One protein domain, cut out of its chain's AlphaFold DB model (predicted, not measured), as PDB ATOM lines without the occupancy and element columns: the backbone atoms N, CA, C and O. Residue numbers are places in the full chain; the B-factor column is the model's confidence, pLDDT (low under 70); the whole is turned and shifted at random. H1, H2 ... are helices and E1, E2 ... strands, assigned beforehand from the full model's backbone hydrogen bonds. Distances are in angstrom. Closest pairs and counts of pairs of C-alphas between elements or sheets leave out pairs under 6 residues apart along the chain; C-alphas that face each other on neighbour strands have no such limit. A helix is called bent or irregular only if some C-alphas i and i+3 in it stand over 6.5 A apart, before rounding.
ATOM      1  N   GLY A   6      -7.726  31.762  13.109       64.25
ATOM      2  CA  GLY A   6      -7.560  32.915  13.970       64.25
ATOM      3  C   GLY A   6      -8.446  34.078  13.553       64.25
ATOM      4  O   GLY A   6      -9.487  33.911  12.915       64.25
ATOM      5  N   ASP A   7      -8.022  35.276  13.931       70.31
ATOM      6  CA  ASP A   7      -8.775  36.491  13.654       70.31
ATOM      7  C   ASP A   7      -8.843  36.757  12.143       70.31
ATOM      8  O   ASP A   7      -7.944  36.380  11.380       70.31
ATOM      9  N   SER A   8      -9.948  37.370  11.709       78.69
ATOM     10  CA  SER A   8     -10.092  37.819  10.325       78.69
ATOM     11  C   SER A   8      -9.119  38.969  10.090       78.69
ATOM     12  O   SER A   8      -9.169  39.974  10.795       78.69
ATOM     13  N   ALA A   9      -8.232  38.807   9.116       84.88
ATOM     14  CA  ALA A   9      -7.252  39.814   8.734       84.88
ATOM     15  C   ALA A   9      -7.797  40.787   7.677       84.88
ATOM     16  O   ALA A   9      -7.236  41.862   7.493       84.88
ATOM     17  N   GLY A  10      -8.879  40.421   6.981       88.69
ATOM     18  CA  GLY A  10      -9.500  41.259   5.955       88.69
ATOM     19  C   GLY A  10     -10.346  40.467   4.961       88.69
ATOM     20  O   GLY A  10     -10.517  39.255   5.094       88.69
ATOM     21  N   ASN A  11     -10.862  41.161   3.945       89.56
ATOM     22  CA  ASN A  11     -11.599  40.569   2.829       89.56
ATOM     23  C   ASN A  11     -10.975  40.991   1.494       89.56
ATOM     24  O   ASN A  11     -10.588  42.144   1.329       89.56
ATOM     25  N   ILE A  12     -10.902  40.061   0.543       87.94
ATOM     26  CA  ILE A  12     -10.361  40.256  -0.805       87.94
ATOM     27  C   ILE A  12     -11.288  39.541  -1.793       87.94
ATOM     28  O   ILE A  12     -11.450  38.329  -1.687       87.94
ATOM     29  N   HIS A  13     -11.893  40.257  -2.750       86.44
ATOM     30  CA  HIS A  13     -12.733  39.686  -3.827       86.44
ATOM     31  C   HIS A  13     -13.682  38.560  -3.360       86.44
ATOM     32  O   HIS A  13     -13.616  37.427  -3.837       86.44
ATOM     33  N   ASN A  14     -14.543  38.871  -2.384       87.50
ATOM     34  CA  ASN A  14     -15.532  37.955  -1.790       87.50
ATOM     35  C   ASN A  14     -14.933  36.755  -1.034       87.50
ATOM     36  O   ASN A  14     -15.625  35.770  -0.772       87.50
ATOM     37  N   ARG A  15     -13.655  36.832  -0.657       87.62
ATOM     38  CA  ARG A  15     -12.973  35.843   0.176       87.62
ATOM     39  C   ARG A  15     -12.494  36.509   1.451       87.62
ATOM     40  O   ARG A  15     -11.895  37.580   1.411       87.62
ATOM     41  N   SER A  16     -12.722  35.859   2.576       88.88
ATOM     42  CA  SER A  16     -12.210  36.307   3.865       88.88
ATOM     43  C   SER A  16     -10.829  35.714   4.110       88.88
ATOM     44  O   SER A  16     -10.587  34.539   3.828       88.88
ATOM     45  N   LEU A  17      -9.918  36.533   4.621       88.38
ATOM     46  CA  LEU A  17      -8.561  36.146   4.971       88.38
ATOM     47  C   LEU A  17      -8.494  35.884   6.473       88.38
ATOM     48  O   LEU A  17      -8.797  36.764   7.275       88.38
ATOM     49  N   TYR A  18      -8.057  34.695   6.859       85.25
ATOM     50  CA  TYR A  18      -7.946  34.299   8.257       85.25
ATOM     51  C   TYR A  18      -6.520  33.896   8.592       85.25
ATOM     52  O   TYR A  18      -5.880  33.193   7.812       85.25
ATOM     53  N   GLN A  19      -6.024  34.295   9.763       83.38
ATOM     54  CA  GLN A  19      -4.732  33.798  10.235       83.38
ATOM     55  C   GLN A  19      -4.825  32.295  10.526       83.38
ATOM     56  O   GLN A  19      -5.751  31.836  11.194       83.38
ATOM     57  N   LEU A  20      -3.855  31.517  10.058       77.69
ATOM     58  CA  LEU A  20      -3.781  30.090  10.338       77.69
ATOM     59  C   LEU A  20      -3.096  29.878  11.699       77.69
ATOM     60  O   LEU A  20      -1.885  30.026  11.808       77.69
ATOM     61  N   LYS A  21      -3.867  29.547  12.744       73.00
ATOM     62  CA  LYS A  21      -3.347  29.333  14.116       73.00
ATOM     63  C   LYS A  21      -3.091  27.855  14.450       73.00
ATOM     64  O   LYS A  21      -2.743  27.517  15.577       73.00
ATOM     65  N   HIS A  22      -3.306  26.953  13.498       69.75
ATOM     66  CA  HIS A  22      -3.182  25.514  13.708       69.75
ATOM     67  C   HIS A  22      -2.496  24.843  12.536       69.75
ATOM     68  O   HIS A  22      -2.525  25.356  11.420       69.75
ATOM     69  N   PHE A  23      -1.897  23.684  12.801       69.50
ATOM     70  CA  PHE A  23      -1.170  22.965  11.774       69.50
ATOM     71  C   PHE A  23      -2.086  22.567  10.613       69.50
ATOM     72  O   PHE A  23      -3.264  22.239  10.807       69.50
ATOM     73  N   HIS A  24      -1.527  22.549   9.408       71.44
ATOM     74  CA  HIS A  24      -2.206  22.069   8.212       71.44
ATOM     75  C   HIS A  24      -1.320  21.053   7.493       71.44
ATOM     76  O   HIS A  24      -0.117  21.240   7.394       71.44
ATOM     77  N   PHE A  25      -1.892  19.948   7.015       62.69
ATOM     78  CA  PHE A  25      -1.121  18.864   6.383       62.69
ATOM     79  C   PHE A  25      -1.132  18.923   4.852       62.69
ATOM     80  O   PHE A  25      -0.927  17.911   4.192       62.69
ATOM     81  N   GLY A  26      -1.399  20.097   4.286       66.31
ATOM     82  CA  GLY A  26      -1.371  20.289   2.844       66.31
ATOM     83  C   GLY A  26      -1.933  21.639   2.431       66.31
ATOM     84  O   GLY A  26      -2.957  22.087   2.966       66.31
ATOM     85  N   GLY A  27      -1.264  22.255   1.460       69.69
ATOM     86  CA  GLY A  27      -1.809  23.312   0.623       69.69
ATOM     87  C   GLY A  27      -1.937  22.804  -0.809       69.69
ATOM     88  O   GLY A  27      -0.976  22.310  -1.379       69.69
ATOM     89  N   ALA A  28      -3.116  22.936  -1.418       75.75
ATOM     90  CA  ALA A  28      -3.242  22.735  -2.865       75.75
ATOM     91  C   ALA A  28      -2.465  23.808  -3.652       75.75
ATOM     92  O   ALA A  28      -2.026  23.577  -4.771       75.75
ATOM     93  N   GLY A  29      -2.296  24.984  -3.046       83.25
ATOM     94  CA  GLY A  29      -1.452  26.068  -3.524       83.25
ATOM     95  C   GLY A  29      -1.281  27.117  -2.429       83.25
ATOM     96  O   GLY A  29      -2.127  27.242  -1.540       83.25
ATOM     97  N   TYR A  30      -0.180  27.856  -2.487       87.06
ATOM     98  CA  TYR A  30       0.138  28.945  -1.567       87.06
ATOM     99  C   TYR A  30       0.955  30.019  -2.289       87.06
ATOM    100  O   TYR A  30       1.577  29.761  -3.317       87.06
ATOM    101  N   ILE A  31       0.943  31.229  -1.736       88.31
ATOM    102  CA  ILE A  31       1.742  32.360  -2.209       88.31
ATOM    103  C   ILE A  31       2.720  32.709  -1.092       88.31
ATOM    104  O   ILE A  31       2.309  32.879   0.057       88.31
ATOM    105  N   LEU A  32       4.005  32.803  -1.428       87.62
ATOM    106  CA  LEU A  32       5.064  33.177  -0.496       87.62
ATOM    107  C   LEU A  32       5.583  34.570  -0.845       87.62
ATOM    108  O   LEU A  32       5.802  34.887  -2.011       87.62
ATOM    109  N   SER A  33       5.802  35.393   0.177       89.25
ATOM    110  CA  SER A  33       6.603  36.606   0.027       89.25
ATOM    111  C   SER A  33       8.090  36.254  -0.076       89.25
ATOM    112  O   SER A  33       8.502  35.150   0.288       89.25
ATOM    113  N   LEU A  34       8.916  37.212  -0.499       91.19
ATOM    114  CA  LEU A  34      10.370  37.031  -0.532       91.19
ATOM    115  C   LEU A  34      10.930  36.674   0.861       91.19
ATOM    116  O   LEU A  34      11.626  35.682   1.032       91.19
ATOM    117  N   LYS A  35      10.492  37.392   1.901       87.19
ATOM    118  CA  LYS A  35      10.840  37.054   3.290       87.19
ATOM    119  C   LYS A  35      10.449  35.614   3.649       87.19
ATOM    120  O   LYS A  35      11.154  34.948   4.405       87.19
ATOM    121  N   ALA A  36       9.316  35.137   3.124       86.50
ATOM    122  CA  ALA A  36       8.854  33.784   3.381       86.50
ATOM    123  C   ALA A  36       9.719  32.711   2.727       86.50
ATOM    124  O   ALA A  36      10.015  31.710   3.381       86.50
ATOM    125  N   ILE A  37      10.171  32.934   1.489       88.50
ATOM    126  CA  ILE A  37      11.093  32.001   0.840       88.50
ATOM    127  C   ILE A  37      12.458  31.987   1.541       88.50
ATOM    128  O   ILE A  37      13.021  30.913   1.730       88.50
ATOM    129  N   ASP A  38      12.944  33.131   2.027       89.19
ATOM    130  CA  ASP A  38      14.229  33.209   2.732       89.19
ATOM    131  C   ASP A  38      14.209  32.453   4.071       89.19
ATOM    132  O   ASP A  38      15.111  31.646   4.339       89.19
ATOM    133  N   CYS A  39      13.165  32.644   4.902       85.62
ATOM    134  CA  CYS A  39      13.024  31.865   6.143       85.62
ATOM    135  C   CYS A  39      12.892  30.359   5.808       85.62
ATOM    136  O   CYS A  39      13.533  29.530   6.454       85.62
ATOM    137  N   LEU A  40      12.125  29.997   4.768       85.00
ATOM    138  CA  LEU A  40      11.923  28.601   4.361       85.00
ATOM    139  C   LEU A  40      13.220  27.918   3.908       85.00
ATOM    140  O   LEU A  40      13.518  26.805   4.338       85.00
ATOM    141  N   LEU A  41      14.000  28.571   3.046       87.81
ATOM    142  CA  LEU A  41      15.265  28.029   2.547       87.81
ATOM    143  C   LEU A  41      16.283  27.853   3.675       87.81
ATOM    144  O   LEU A  41      17.016  26.864   3.689       87.81
ATOM    145  N   THR A  42      16.308  28.785   4.627       86.75
ATOM    146  CA  THR A  42      17.151  28.687   5.823       86.75
ATOM    147  C   THR A  42      16.766  27.465   6.659       86.75
ATOM    148  O   THR A  42      17.628  26.649   6.986       86.75
ATOM    149  N   GLU A  43      15.471  27.272   6.925       83.62
ATOM    150  CA  GLU A  43      14.961  26.108   7.661       83.62
ATOM    151  C   GLU A  43      15.275  24.780   6.965       83.62
ATOM    152  O   GLU A  43      15.689  23.820   7.616       83.62
ATOM    153  N   ILE A  44      15.113  24.708   5.641       85.44
ATOM    154  CA  ILE A  44      15.410  23.494   4.869       85.44
ATOM    155  C   ILE A  44      16.904  23.161   4.940       85.44
ATOM    156  O   ILE A  44      17.250  22.010   5.192       85.44
ATOM    157  N   LYS A  45      17.788  24.154   4.775       86.94
ATOM    158  CA  LYS A  45      19.249  23.958   4.836       86.94
ATOM    159  C   LYS A  45      19.731  23.494   6.213       86.94
ATOM    160  O   LYS A  45      20.703  22.749   6.294       86.94
ATOM    161  N   MET A  46      19.067  23.922   7.287       84.88
ATOM    162  CA  MET A  46      19.430  23.561   8.662       84.88
ATOM    163  C   MET A  46      18.971  22.155   9.070       84.88
ATOM    164  O   MET A  46      19.498  21.573  10.024       84.88
ATOM    165  N   LYS A  47      17.972  21.589   8.387       81.75
ATOM    166  CA  LYS A  47      17.412  20.284   8.742       81.75
ATOM    167  C   LYS A  47      18.269  19.153   8.186       81.75
ATOM    168  O   LYS A  47      18.537  19.067   6.998       81.75
ATOM    169  N   LYS A  48      18.631  18.218   9.069       81.12
ATOM    170  CA  LYS A  48      19.400  17.013   8.713       81.12
ATOM    171  C   LYS A  48      18.592  15.981   7.918       81.12
ATOM    172  O   LYS A  48      19.179  15.149   7.239       81.12
ATOM    173  N   ASN A  49      17.263  16.029   8.021       84.00
ATOM    174  CA  ASN A  49      16.358  15.069   7.396       84.00
ATOM    175  C   ASN A  49      15.490  15.760   6.347       84.00
ATOM    176  O   ASN A  49      15.007  16.871   6.575       84.00
ATOM    177  N   ILE A  50      15.229  15.057   5.246       81.56
ATOM    178  CA  ILE A  50      14.276  15.489   4.226       81.56
ATOM    179  C   ILE A  50      12.869  15.381   4.817       81.56
ATOM    180  O   ILE A  50      12.429  14.305   5.218       81.56
ATOM    181  N   LEU A  51      12.176  16.515   4.887       81.75
ATOM    182  CA  LEU A  51      10.801  16.606   5.367       81.75
ATOM    183  C   LEU A  51       9.881  17.034   4.222       81.75
ATOM    184  O   LEU A  51      10.314  17.803   3.361       81.75
ATOM    185  N   PRO A  52       8.605  16.610   4.224       82.31
ATOM    186  CA  PRO A  52       7.625  17.142   3.289       82.31
ATOM    187  C   PRO A  52       7.532  18.662   3.419       82.31
ATOM    188  O   PRO A  52       7.491  19.192   4.532       82.31
ATOM    189  N   ILE A  53       7.456  19.361   2.287       81.50
ATOM    190  CA  ILE A  53       7.450  20.826   2.272       81.50
ATOM    191  C   ILE A  53       6.256  21.406   3.035       81.50
ATOM    192  O   ILE A  53       6.423  22.354   3.797       81.50
ATOM    193  N   ASP A  54       5.081  20.775   2.935       79.75
ATOM    194  CA  ASP A  54       3.892  21.155   3.706       79.75
ATOM    195  C   ASP A  54       4.126  21.038   5.213       79.75
ATOM    196  O   ASP A  54       3.598  21.818   6.000       79.75
ATOM    197  N   TRP A  55       4.952  20.075   5.630       79.00
ATOM    198  CA  TRP A  55       5.321  19.916   7.029       79.00
ATOM    199  C   TRP A  55       6.224  21.068   7.471       79.00
ATOM    200  O   TRP A  55       6.004  21.656   8.523       79.00
ATOM    201  N   VAL A  56       7.196  21.451   6.643       79.88
ATOM    202  CA  VAL A  56       8.054  22.604   6.934       79.88
ATOM    203  C   VAL A  56       7.235  23.893   6.991       79.88
ATOM    204  O   VAL A  56       7.440  24.673   7.909       79.88
ATOM    205  N   LEU A  57       6.293  24.094   6.066       78.75
ATOM    206  CA  LEU A  57       5.491  25.317   5.941       78.75
ATOM    207  C   LEU A  57       4.378  25.450   6.987       78.75
ATOM    208  O   LEU A  57       4.110  26.554   7.458       78.75
ATOM    209  N   PHE A  58       3.706  24.349   7.331       76.56
ATOM    210  CA  PHE A  58       2.417  24.399   8.025       76.56
ATOM    211  C   PHE A  58       2.322  23.491   9.255       76.56
ATOM    212  O   PHE A  58       1.296  23.525   9.931       76.56
ATOM    213  N   TYR A  59       3.321  22.656   9.571       71.38
ATOM    214  CA  TYR A  59       3.206  21.727  10.707       71.38
ATOM    215  C   TYR A  59       3.292  22.410  12.056       71.38
ATOM    216  O   TYR A  59       2.646  21.990  13.015       71.38
ATOM    217  N   ASN A  60       4.118  23.441  12.144       61.03
ATOM    218  CA  ASN A  60       4.217  24.206  13.355       61.03
ATOM    219  C   ASN A  60       3.969  25.668  13.016       61.03
ATOM    220  O   ASN A  60       4.747  26.235  12.250       61.03
ATOM    221  N   PRO A  61       2.952  26.314  13.608       54.66
ATOM    222  CA  PRO A  61       2.836  27.765  13.552       54.66
ATOM    223  C   PRO A  61       4.020  28.488  14.229       54.66
ATOM    224  O   PRO A  61       3.953  29.690  14.402       54.66
ATOM    225  N   ILE A  62       5.140  27.812  14.547       47.28
ATOM    226  CA  ILE A  62       6.435  28.402  14.946       47.28
ATOM    227  C   ILE A  62       6.916  29.511  13.994       47.28
ATOM    228  O   ILE A  62       7.675  30.379  14.425       47.28
ATOM    229  N   TYR A  63       6.443  29.568  12.742       56.06
ATOM    230  CA  TYR A  63       6.655  30.764  11.923       56.06
ATOM    231  C   TYR A  63       6.039  32.040  12.507       56.06
ATOM    232  O   TYR A  63       6.399  33.107  12.028       56.06
ATOM    233  N   ASP A  64       5.228  31.991  13.565       56.25
ATOM    234  CA  ASP A  64       4.692  33.162  14.267       56.25
ATOM    235  C   ASP A  64       5.777  34.205  14.609       56.25
ATOM    236  O   ASP A  64       5.478  35.400  14.630       56.25
ATOM    237  N   ASN A  65       7.048  33.795  14.761       58.06
ATOM    238  CA  ASN A  65       8.175  34.716  14.954       58.06
ATOM    239  C   ASN A  65       8.816  35.254  13.647       58.06
ATOM    240  O   ASN A  65       9.382  36.345  13.669       58.06
ATOM    241  N   CYS A  66       8.742  34.546  12.507       67.25
ATOM    242  CA  CYS A  66       9.305  34.994  11.209       67.25
ATOM    243  C   CYS A  66       8.221  35.633  10.314       67.25
ATOM    244  O   CYS A  66       8.397  36.750   9.807       67.25
ATOM    245  N   ILE A  67       7.115  34.912  10.078       76.62
ATOM    246  CA  ILE A  67       6.071  35.184   9.080       76.62
ATOM    247  C   ILE A  67       4.707  34.677   9.573       76.62
ATOM    248  O   ILE A  67       4.536  33.505   9.896       76.62
ATOM    249  N   LYS A  68       3.686  35.533   9.525       80.19
ATOM    250  CA  LYS A  68       2.301  35.118   9.778       80.19
ATOM    251  C   LYS A  68       1.726  34.409   8.553       80.19
ATOM    252  O   LYS A  68       1.798  34.937   7.443       80.19
ATOM    253  N   VAL A  69       1.119  33.244   8.762       82.19
ATOM    254  CA  VAL A  69       0.453  32.474   7.701       82.19
ATOM    255  C   VAL A  69      -1.036  32.801   7.680       82.19
ATOM    256  O   VAL A  69      -1.691  32.847   8.724       82.19
ATOM    257  N   TYR A  70      -1.579  32.997   6.480       84.12
ATOM    258  CA  TYR A  70      -2.987  33.307   6.269       84.12
ATOM    259  C   TYR A  70      -3.617  32.378   5.233       84.12
ATOM    260  O   TYR A  70      -2.955  31.907   4.311       84.12
ATOM    261  N   GLN A  71      -4.919  32.151   5.375       84.19
ATOM    262  CA  GLN A  71      -5.729  31.330   4.487       84.19
ATOM    263  C   GLN A  71      -6.933  32.124   3.973       84.19
ATOM    264  O   GLN A  71      -7.625  32.790   4.742       84.19
ATOM    265  N   LEU A  72      -7.217  31.995   2.674       87.81
ATOM    266  CA  LEU A  72      -8.442  32.503   2.058       87.81
ATOM    267  C   LEU A  72      -9.610  31.526   2.256       87.81
ATOM    268  O   LEU A  72      -9.452  30.311   2.115       87.81
ATOM    269  N   SER A  73     -10.794  32.072   2.524       84.50
ATOM    270  CA  SER A  73     -12.056  31.342   2.590       84.50
ATOM    271  C   SER A  73     -13.129  32.042   1.742       84.50
ATOM    272  O   SER A  73     -13.479  33.181   2.056       84.50
ATOM    273  N   PRO A  74     -13.668  31.395   0.692       83.50
ATOM    274  CA  PRO A  74     -13.253  30.087   0.180       83.50
ATOM    275  C   PRO A  74     -11.803  30.098  -0.335       83.50
ATOM    276  O   PRO A  74     -11.261  31.149  -0.691       83.50
ATOM    277  N   ALA A  75     -11.167  28.924  -0.390       82.94
ATOM    278  CA  ALA A  75      -9.811  28.779  -0.921       82.94
ATOM    279  C   ALA A  75      -9.788  28.997  -2.443       82.94
ATOM    280  O   ALA A  75     -10.758  28.674  -3.132       82.94
ATOM    281  N   LEU A  76      -8.696  29.560  -2.973       84.81
ATOM    282  CA  LEU A  76      -8.549  29.773  -4.420       84.81
ATOM    283  C   LEU A  76      -8.412  28.432  -5.153       84.81
ATOM    284  O   LEU A  76      -9.182  28.143  -6.061       84.81
ATOM    285  N   CYS A  77      -7.496  27.590  -4.677       84.06
ATOM    286  CA  CYS A  77      -7.236  26.256  -5.209       84.06
ATOM    287  C   CYS A  77      -7.979  25.193  -4.385       84.06
ATOM    288  O   CYS A  77      -7.355  24.317  -3.786       84.06
ATOM    289  N   ILE A  78      -9.306  25.290  -4.262       80.62
ATOM    290  CA  ILE A  78     -10.069  24.217  -3.612       80.62
ATOM    291  C   ILE A  78     -10.033  22.969  -4.501       80.62
ATOM    292  O   ILE A  78     -10.327  23.038  -5.690       80.62
ATOM    293  N   GLN A  79      -9.641  21.827  -3.936       75.44
ATOM    294  CA  GLN A  79      -9.646  20.568  -4.679       75.44
ATOM    295  C   GLN A  79     -11.083  20.164  -5.013       75.44
ATOM    296  O   GLN A  79     -11.957  20.238  -4.144       75.44
ATOM    297  N   ASP A  80     -11.316  19.656  -6.224       79.12
ATOM    298  CA  ASP A  80     -12.655  19.234  -6.647       79.12
ATOM    299  C   ASP A  80     -13.238  18.151  -5.743       79.12
ATOM    300  O   ASP A  80     -14.413  18.206  -5.425       79.12
ATOM    301  N   LYS A  81     -12.422  17.239  -5.203       73.88
ATOM    302  CA  LYS A  81     -12.878  16.252  -4.206       73.88
ATOM    303  C   LYS A  81     -13.451  16.893  -2.931       73.88
ATOM    304  O   LYS A  81     -14.282  16.302  -2.245       73.88
ATOM    305  N   VAL A  82     -12.970  18.083  -2.565       75.56
ATOM    306  CA  VAL A  82     -13.454  18.834  -1.396       75.56
ATOM    307  C   VAL A  82     -14.709  19.631  -1.748       75.56
ATOM    308  O   VAL A  82     -15.618  19.715  -0.921       75.56
ATOM    309  N   LYS A  83     -14.755  20.198  -2.958       78.81
ATOM    310  CA  LYS A  83     -15.870  21.004  -3.465       78.81
ATOM    311  C   LYS A  83     -17.081  20.143  -3.857       78.81
ATOM    312  O   LYS A  83     -18.189  20.386  -3.396       78.81
ATOM    313  N   ASN A  84     -16.844  19.098  -4.641       81.44
ATOM    314  CA  ASN A  84     -17.824  18.196  -5.235       81.44
ATOM    315  C   ASN A  84     -17.687  16.805  -4.602       81.44
ATOM    316  O   ASN A  84     -16.932  15.952  -5.067       81.44
ATOM    317  N   LYS A  85     -18.421  16.569  -3.511       72.88
ATOM    318  CA  LYS A  85     -18.332  15.318  -2.731       72.88
ATOM    319  C   LYS A  85     -18.876  14.080  -3.450       72.88
ATOM    320  O   LYS A  85     -18.632  12.972  -2.990       72.88
ATOM    321  N   GLU A  86     -19.623  14.276  -4.530       77.56
ATOM    322  CA  GLU A  86     -20.239  13.205  -5.323       77.56
ATOM    323  C   GLU A  86     -19.273  12.618  -6.362       77.56
ATOM    324  O   GLU A  86     -19.503  11.527  -6.878       77.56
ATOM    325  N   ILE A  87     -18.162  13.307  -6.645       76.44
ATOM    326  CA  ILE A  87     -17.177  12.862  -7.628       76.44
ATOM    327  C   ILE A  87     -16.137  11.982  -6.934       76.44
ATOM    328  O   ILE A  87     -15.417  12.419  -6.030       76.44
ATOM    329  N   THR A  88     -16.032  10.735  -7.387       75.12
ATOM    330  CA  THR A  88     -14.989   9.808  -6.942       75.12
ATOM    331  C   THR A  88     -13.850   9.838  -7.952       75.12
ATOM    332  O   THR A  88     -14.018   9.418  -9.089       75.12
ATOM    333  N   PHE A  89     -12.695  10.363  -7.542       76.00
ATOM    334  CA  PHE A  89     -11.478  10.326  -8.351       76.00
ATOM    335  C   PHE A  89     -10.693   9.054  -8.049       76.00
ATOM    336  O   PHE A  89     -10.398   8.775  -6.880       76.00
ATOM    337  N   GLU A  90     -10.322   8.322  -9.095       76.94
ATOM    338  CA  GLU A  90      -9.380   7.214  -8.982       76.94
ATOM    339  C   GLU A  90      -7.984   7.742  -8.634       76.94
ATOM    340  O   GLU A  90      -7.539   8.790  -9.111       76.94
ATOM    341  N   SER A  91      -7.299   7.040  -7.735       76.06
ATOM    342  CA  SER A  91      -5.954   7.404  -7.302       76.06
ATOM    343  C   SER A  91      -4.942   6.739  -8.229       76.06
ATOM    344  O   SER A  91      -4.744   5.533  -8.158       76.06
ATOM    345  N   SER A  92      -4.233   7.529  -9.037       80.12
ATOM    346  CA  SER A  92      -3.111   7.035  -9.854       80.12
ATOM    347  C   SER A  92      -1.947   6.482  -9.022       80.12
ATOM    348  O   SER A  92      -1.068   5.808  -9.546       80.12
ATOM    349  N   LEU A  93      -1.935   6.754  -7.714       78.12
ATOM    350  CA  LEU A  93      -0.947   6.246  -6.764       78.12
ATOM    351  C   LEU A  93      -1.404   4.962  -6.055       78.12
ATOM    352  O   LEU A  93      -0.678   4.462  -5.197       78.12
ATOM    353  N   GLU A  94      -2.610   4.455  -6.339       78.19
ATOM    354  CA  GLU A  94      -3.163   3.313  -5.604       78.19
ATOM    355  C   GLU A  94      -2.363   2.032  -5.847       78.19
ATOM    356  O   GLU A  94      -2.018   1.344  -4.889       78.19
ATOM    357  N   GLU A  95      -1.955   1.775  -7.092       76.44
ATOM    358  CA  GLU A  95      -1.102   0.629  -7.441       76.44
ATOM    359  C   GLU A  95       0.237   0.658  -6.689       76.44
ATOM    360  O   GLU A  95       0.681  -0.352  -6.142       76.44
ATOM    361  N   GLY A  96       0.844   1.844  -6.574       74.44
ATOM    362  CA  GLY A  96       2.081   2.034  -5.818       74.44
ATOM    363  C   GLY A  96       1.902   1.834  -4.311       74.44
ATOM    364  O   GLY A  96       2.813   1.349  -3.646       74.44
ATOM    365  N   ARG A  97       0.733   2.146  -3.736       74.31
ATOM    366  CA  ARG A  97       0.484   1.917  -2.300       74.31
ATOM    367  C   ARG A  97       0.495   0.442  -1.942       74.31
ATOM    368  O   ARG A  97       1.082   0.093  -0.922       74.31
ATOM    369  N   VAL A  98      -0.108  -0.399  -2.779       71.25
ATOM    370  CA  VAL A  98      -0.175  -1.851  -2.555       71.25
ATOM    371  C   VAL A  98       1.230  -2.461  -2.500       71.25
ATOM    372  O   VAL A  98       1.489  -3.343  -1.687       71.25
ATOM    373  N   GLN A  99       2.167  -1.942  -3.301       68.88
ATOM    374  CA  GLN A  99       3.556  -2.419  -3.336       68.88
ATOM    375  C   GLN A  99       4.388  -2.019  -2.104       68.88
ATOM    376  O   GLN A  99       5.358  -2.701  -1.778       68.88
ATOM    377  N   PHE A 100       4.015  -0.945  -1.399       64.50
ATOM    378  CA  PHE A 100       4.760  -0.396  -0.257       64.50
ATOM    379  C   PHE A 100       3.999  -0.479   1.076       64.50
ATOM    380  O   PHE A 100       4.339   0.239   2.023       64.50
ATOM    381  N   GLU A 101       2.980  -1.339   1.198       61.78
ATOM    382  CA  GLU A 101       2.283  -1.546   2.470       61.78
ATOM    383  C   GLU A 101       3.209  -2.209   3.503       61.78
ATOM    384  O   GLU A 101       3.231  -3.424   3.695       61.78
ATOM    385  N   ALA A 102       3.972  -1.389   4.227       64.25
ATOM    386  CA  ALA A 102       4.627  -1.829   5.445       64.25
ATOM    387  C   ALA A 102       3.551  -2.358   6.415       64.25
ATOM    388  O   ALA A 102       2.519  -1.697   6.613       64.25
ATOM    389  N   PRO A 103       3.761  -3.525   7.050       66.94
ATOM    390  CA  PRO A 103       2.765  -4.116   7.928       66.94
ATOM    391  C   PRO A 103       2.418  -3.135   9.050       66.94
ATOM    392  O   PRO A 103       3.273  -2.713   9.831       66.94
ATOM    393  N   LYS A 104       1.137  -2.753   9.134       67.25
ATOM    394  CA  LYS A 104       0.641  -1.845  10.176       67.25
ATOM    395  C   LYS A 104       0.917  -2.466  11.545       67.25
ATOM    396  O   LYS A 104       0.294  -3.459  11.922       67.25
ATOM    397  N   ILE A 105       1.834  -1.864  12.303       75.31
ATOM    398  CA  ILE A 105       2.190  -2.322  13.649       75.31
ATOM    399  C   ILE A 105       0.928  -2.294  14.520       75.31
ATOM    400  O   ILE A 105       0.313  -1.242  14.722       75.31
ATOM    401  N   LYS A 106       0.525  -3.459  15.041       74.69
ATOM    402  CA  LYS A 106      -0.641  -3.570  15.924       74.69
ATOM    403  C   LYS A 106      -0.376  -2.793  17.213       74.69
ATOM    404  O   LYS A 106       0.455  -3.160  18.039       74.69
ATOM    405  N   VAL A 107      -1.109  -1.700  17.387       75.25
ATOM    406  CA  VAL A 107      -1.035  -0.859  18.583       75.25
ATOM    407  C   VAL A 107      -1.653  -1.610  19.768       75.25
ATOM    408  O   VAL A 107      -2.780  -2.096  19.671       75.25
ATOM    409  N   LYS A 108      -0.939  -1.683  20.899       85.06
ATOM    410  CA  LYS A 108      -1.439  -2.299  22.145       85.06
ATOM    411  C   LYS A 108      -2.760  -1.654  22.596       85.06
ATOM    412  O   LYS A 108      -2.947  -0.446  22.447       85.06
ATOM    413  N   PHE A 109      -3.644  -2.436  23.216       83.19
ATOM    414  CA  PHE A 109      -4.979  -1.994  23.654       83.19
ATOM    415  C   PHE A 109      -4.952  -0.726  24.531       83.19
ATOM    416  O   PHE A 109      -5.702   0.216  24.290       83.19
ATOM    417  N   ILE A 110      -4.002  -0.639  25.467       84.00
ATOM    418  CA  ILE A 110      -3.813   0.533  26.342       84.00
ATOM    419  C   ILE A 110      -3.500   1.798  25.531       84.00
ATOM    420  O   ILE A 110      -4.035   2.873  25.801       84.00
ATOM    421  N   ASN A 111      -2.666   1.676  24.498       83.12
ATOM    422  CA  ASN A 111      -2.317   2.801  23.634       83.12
ATOM    423  C   ASN A 111      -3.516   3.236  22.780       83.12
ATOM    424  O   ASN A 111      -3.654   4.422  22.483       83.12
ATOM    425  N   LYS A 112      -4.418   2.306  22.439       84.12
ATOM    426  CA  LYS A 112      -5.687   2.616  21.771       84.12
ATOM    427  C   LYS A 112      -6.606   3.431  22.685       84.12
ATOM    428  O   LYS A 112      -7.096   4.468  22.251       84.12
ATOM    429  N   ILE A 113      -6.753   3.035  23.953       86.50
ATOM    430  CA  ILE A 113      -7.548   3.784  24.944       86.50
ATOM    431  C   ILE A 113      -6.968   5.183  25.166       86.50
ATOM    432  O   ILE A 113      -7.691   6.168  25.030       86.50
ATOM    433  N   LYS A 114      -5.658   5.292  25.438       89.81
ATOM    434  CA  LYS A 114      -4.989   6.593  25.617       89.81
ATOM    435  C   LYS A 114      -5.224   7.514  24.420       89.81
ATOM    436  O   LYS A 114      -5.507   8.696  24.600       89.81
ATOM    437  N   ARG A 115      -5.146   6.974  23.199       84.31
ATOM    438  CA  ARG A 115      -5.384   7.736  21.969       84.31
ATOM    439  C   ARG A 115      -6.810   8.280  21.892       84.31
ATOM    440  O   ARG A 115      -6.965   9.454  21.569       84.31
ATOM    441  N   GLU A 116      -7.826   7.474  22.193       87.94
ATOM    442  CA  GLU A 116      -9.217   7.948  22.166       87.94
ATOM    443  C   GLU A 116      -9.503   8.966  23.283       87.94
ATOM    444  O   GLU A 116     -10.184   9.961  23.041       87.94
ATOM    445  N   LEU A 117      -8.899   8.811  24.465       87.56
ATOM    446  CA  LEU A 117      -9.014   9.781  25.562       87.56
ATOM    447  C   LEU A 117      -8.400  11.139  25.183       87.56
ATOM    448  O   LEU A 117      -9.034  12.185  25.320       87.56
ATOM    449  N   ILE A 118      -7.197  11.126  24.597       85.94
ATOM    450  CA  ILE A 118      -6.558  12.328  24.040       85.94
ATOM    451  C   ILE A 118      -7.423  12.936  22.930       85.94
ATOM    452  O   ILE A 118      -7.530  14.158  22.826       85.94
ATOM    453  N   ARG A 119      -8.053  12.104  22.093       83.12
ATOM    454  CA  ARG A 119      -8.937  12.557  21.015       83.12
ATOM    455  C   ARG A 119     -10.171  13.272  21.563       83.12
ATOM    456  O   ARG A 119     -10.551  14.294  20.998       83.12
ATOM    457  N   LEU A 120     -10.780  12.778  22.640       84.81
ATOM    458  CA  LEU A 120     -11.897  13.450  23.310       84.81
ATOM    459  C   LEU A 120     -11.466  14.805  23.873       84.81
ATOM    460  O   LEU A 120     -12.086  15.817  23.559       84.81
ATOM    461  N   ILE A 121     -10.341  14.858  24.593       83.62
ATOM    462  CA  ILE A 121      -9.798  16.118  25.128       83.62
ATOM    463  C   ILE A 121      -9.539  17.127  23.998       83.62
ATOM    464  O   ILE A 121      -9.890  18.301  24.116       83.62
ATOM    465  N   LYS A 122      -8.963  16.681  22.872       76.81
ATOM    466  CA  LYS A 122      -8.744  17.531  21.691       76.81
ATOM    467  C   LYS A 122     -10.052  18.026  21.074       76.81
ATOM    468  O   LYS A 122     -10.111  19.184  20.678       76.81
ATOM    469  N   GLN A 123     -11.084  17.188  20.994       76.50
ATOM    470  CA  GLN A 123     -12.397  17.586  20.478       76.50
ATOM    471  C   GLN A 123     -13.078  18.619  21.379       76.50
ATOM    472  O   GLN A 123     -13.611  19.600  20.867       76.50
ATOM    473  N   VAL A 124     -12.997  18.440  22.701       79.19
ATOM    474  CA  VAL A 124     -13.524  19.396  23.684       79.19
ATOM    475  C   VAL A 124     -12.788  20.730  23.575       79.19
ATOM    476  O   VAL A 124     -13.427  21.757  23.383       79.19
ATOM    477  N   LYS A 125     -11.448  20.732  23.567       72.50
ATOM    478  CA  LYS A 125     -10.668  21.954  23.286       72.50
ATOM    479  C   LYS A 125     -11.044  22.567  21.931       72.50
ATOM    480  O   LYS A 125     -11.142  23.782  21.807       72.50
ATOM    481  N   GLY A 126     -11.301  21.734  20.927       63.84
ATOM    482  CA  GLY A 126     -11.795  22.164  19.625       63.84
ATOM    483  C   GLY A 126     -13.106  22.929  19.693       63.84
ATOM    484  O   GLY A 126     -13.214  23.986  19.095       63.84
ATOM    485  N   LEU A 127     -14.079  22.461  20.466       65.88
ATOM    486  CA  LEU A 127     -15.360  23.153  20.623       65.88
ATOM    487  C   LEU A 127     -15.214  24.551  21.239       65.88
ATOM    488  O   LEU A 127     -15.908  25.464  20.810       65.88
ATOM    489  N   PHE A 128     -14.297  24.729  22.193       60.72
ATOM    490  CA  PHE A 128     -14.092  26.018  22.862       60.72
ATOM    491  C   PHE A 128     -13.212  26.999  22.071       60.72
ATOM    492  O   PHE A 128     -13.414  28.206  22.171       60.72
ATOM    493  N   PHE A 129     -12.245  26.506  21.286       57.16
ATOM    494  CA  PHE A 129     -11.253  27.352  20.604       57.16
ATOM    495  C   PHE A 129     -11.360  27.357  19.067       57.16
ATOM    496  O   PHE A 129     -10.667  28.137  18.417       57.16
ATOM    497  N   SER A 130     -12.185  26.503  18.447       53.25
ATOM    498  CA  SER A 130     -12.411  26.512  16.993       53.25
ATOM    499  C   SER A 130     -13.571  27.421  16.610       53.25
ATOM    500  O   SER A 130     -14.681  27.274  17.115       53.25
TER     501      SER A 130
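Overview. This is residues 6 to 130 of the 136 residues of a protein of Acinetobacter indicus (UniProt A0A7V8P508). Picture a loose body of a small three-stranded sheet, E1, E2 and E3, and helices H1, H2 and H3, from which a wide open arm swings out past H5 and folds back as the long helix H6. Residues 90 to 128 of that arm stick out free. The printed part has 125 residues with six named helices and three named strands, in the order E1 E2 H1 H2 H3 E3 H4 H5 H6; the sheet runs E1, E2, E3, antiparallel, and the class is mixed. The whole is loose, with a radius of gyration of the C-alphas of 18.5 A and spans of 46 by 40 by 36 A.

Arrangement. Begin at the hairpin of E1, residues 6 to 12, and E2, residues 15 to 20, antiparallel at 150 degrees, with N 9 and O 17 2.8 A apart. H1, residues 34 to 46, touches H2, residues 53 to 58, with residues 40 to 44 alone; their closest C-alphas, of Leu 40 and Leu 57, are 7.4 A apart, at a steep tilt of 60 degrees, opposite ways. H3, residues 61 to 65, meets H2 only through their link and is only just irregular, with C-alphas 62 and 65 6.55 A apart. E3, residues 70 to 73, is E2's antiparallel neighbour at 144 degrees; find N 71 and O 18 2.8 A apart. H4, residues 80 to 83, H5, residues 94 to 99, and H6, residues 109 to 129, are apart from one another and not on the sheet. Every O i to N i+4 pair is within hydrogen-bond range in H1, H2 and H6; H5 has 1 of 2, H3 0 of 1 but 2 of 2 O i to N i+3 pairs, and H4 is too short for an i+4 pair.

Along the chain. Find C-alpha 6 at (-7.560, 32.915, 13.970); from there E1 runs 16.7 A. H1 covers 18.7 A, and H6 runs 30.2 A to C-alpha 129 at (-11.253, 27.352, 20.604).

Size, cuts and confidence. The two farthest C-alphas, of His 13 and Lys 108, are 50.6 A apart. The printed part has no cut, and the link E2 to H1 is long, 13 residues. Mean pLDDT of the printed part is 78.0; 24 residues are under 70, among them 60 to 66.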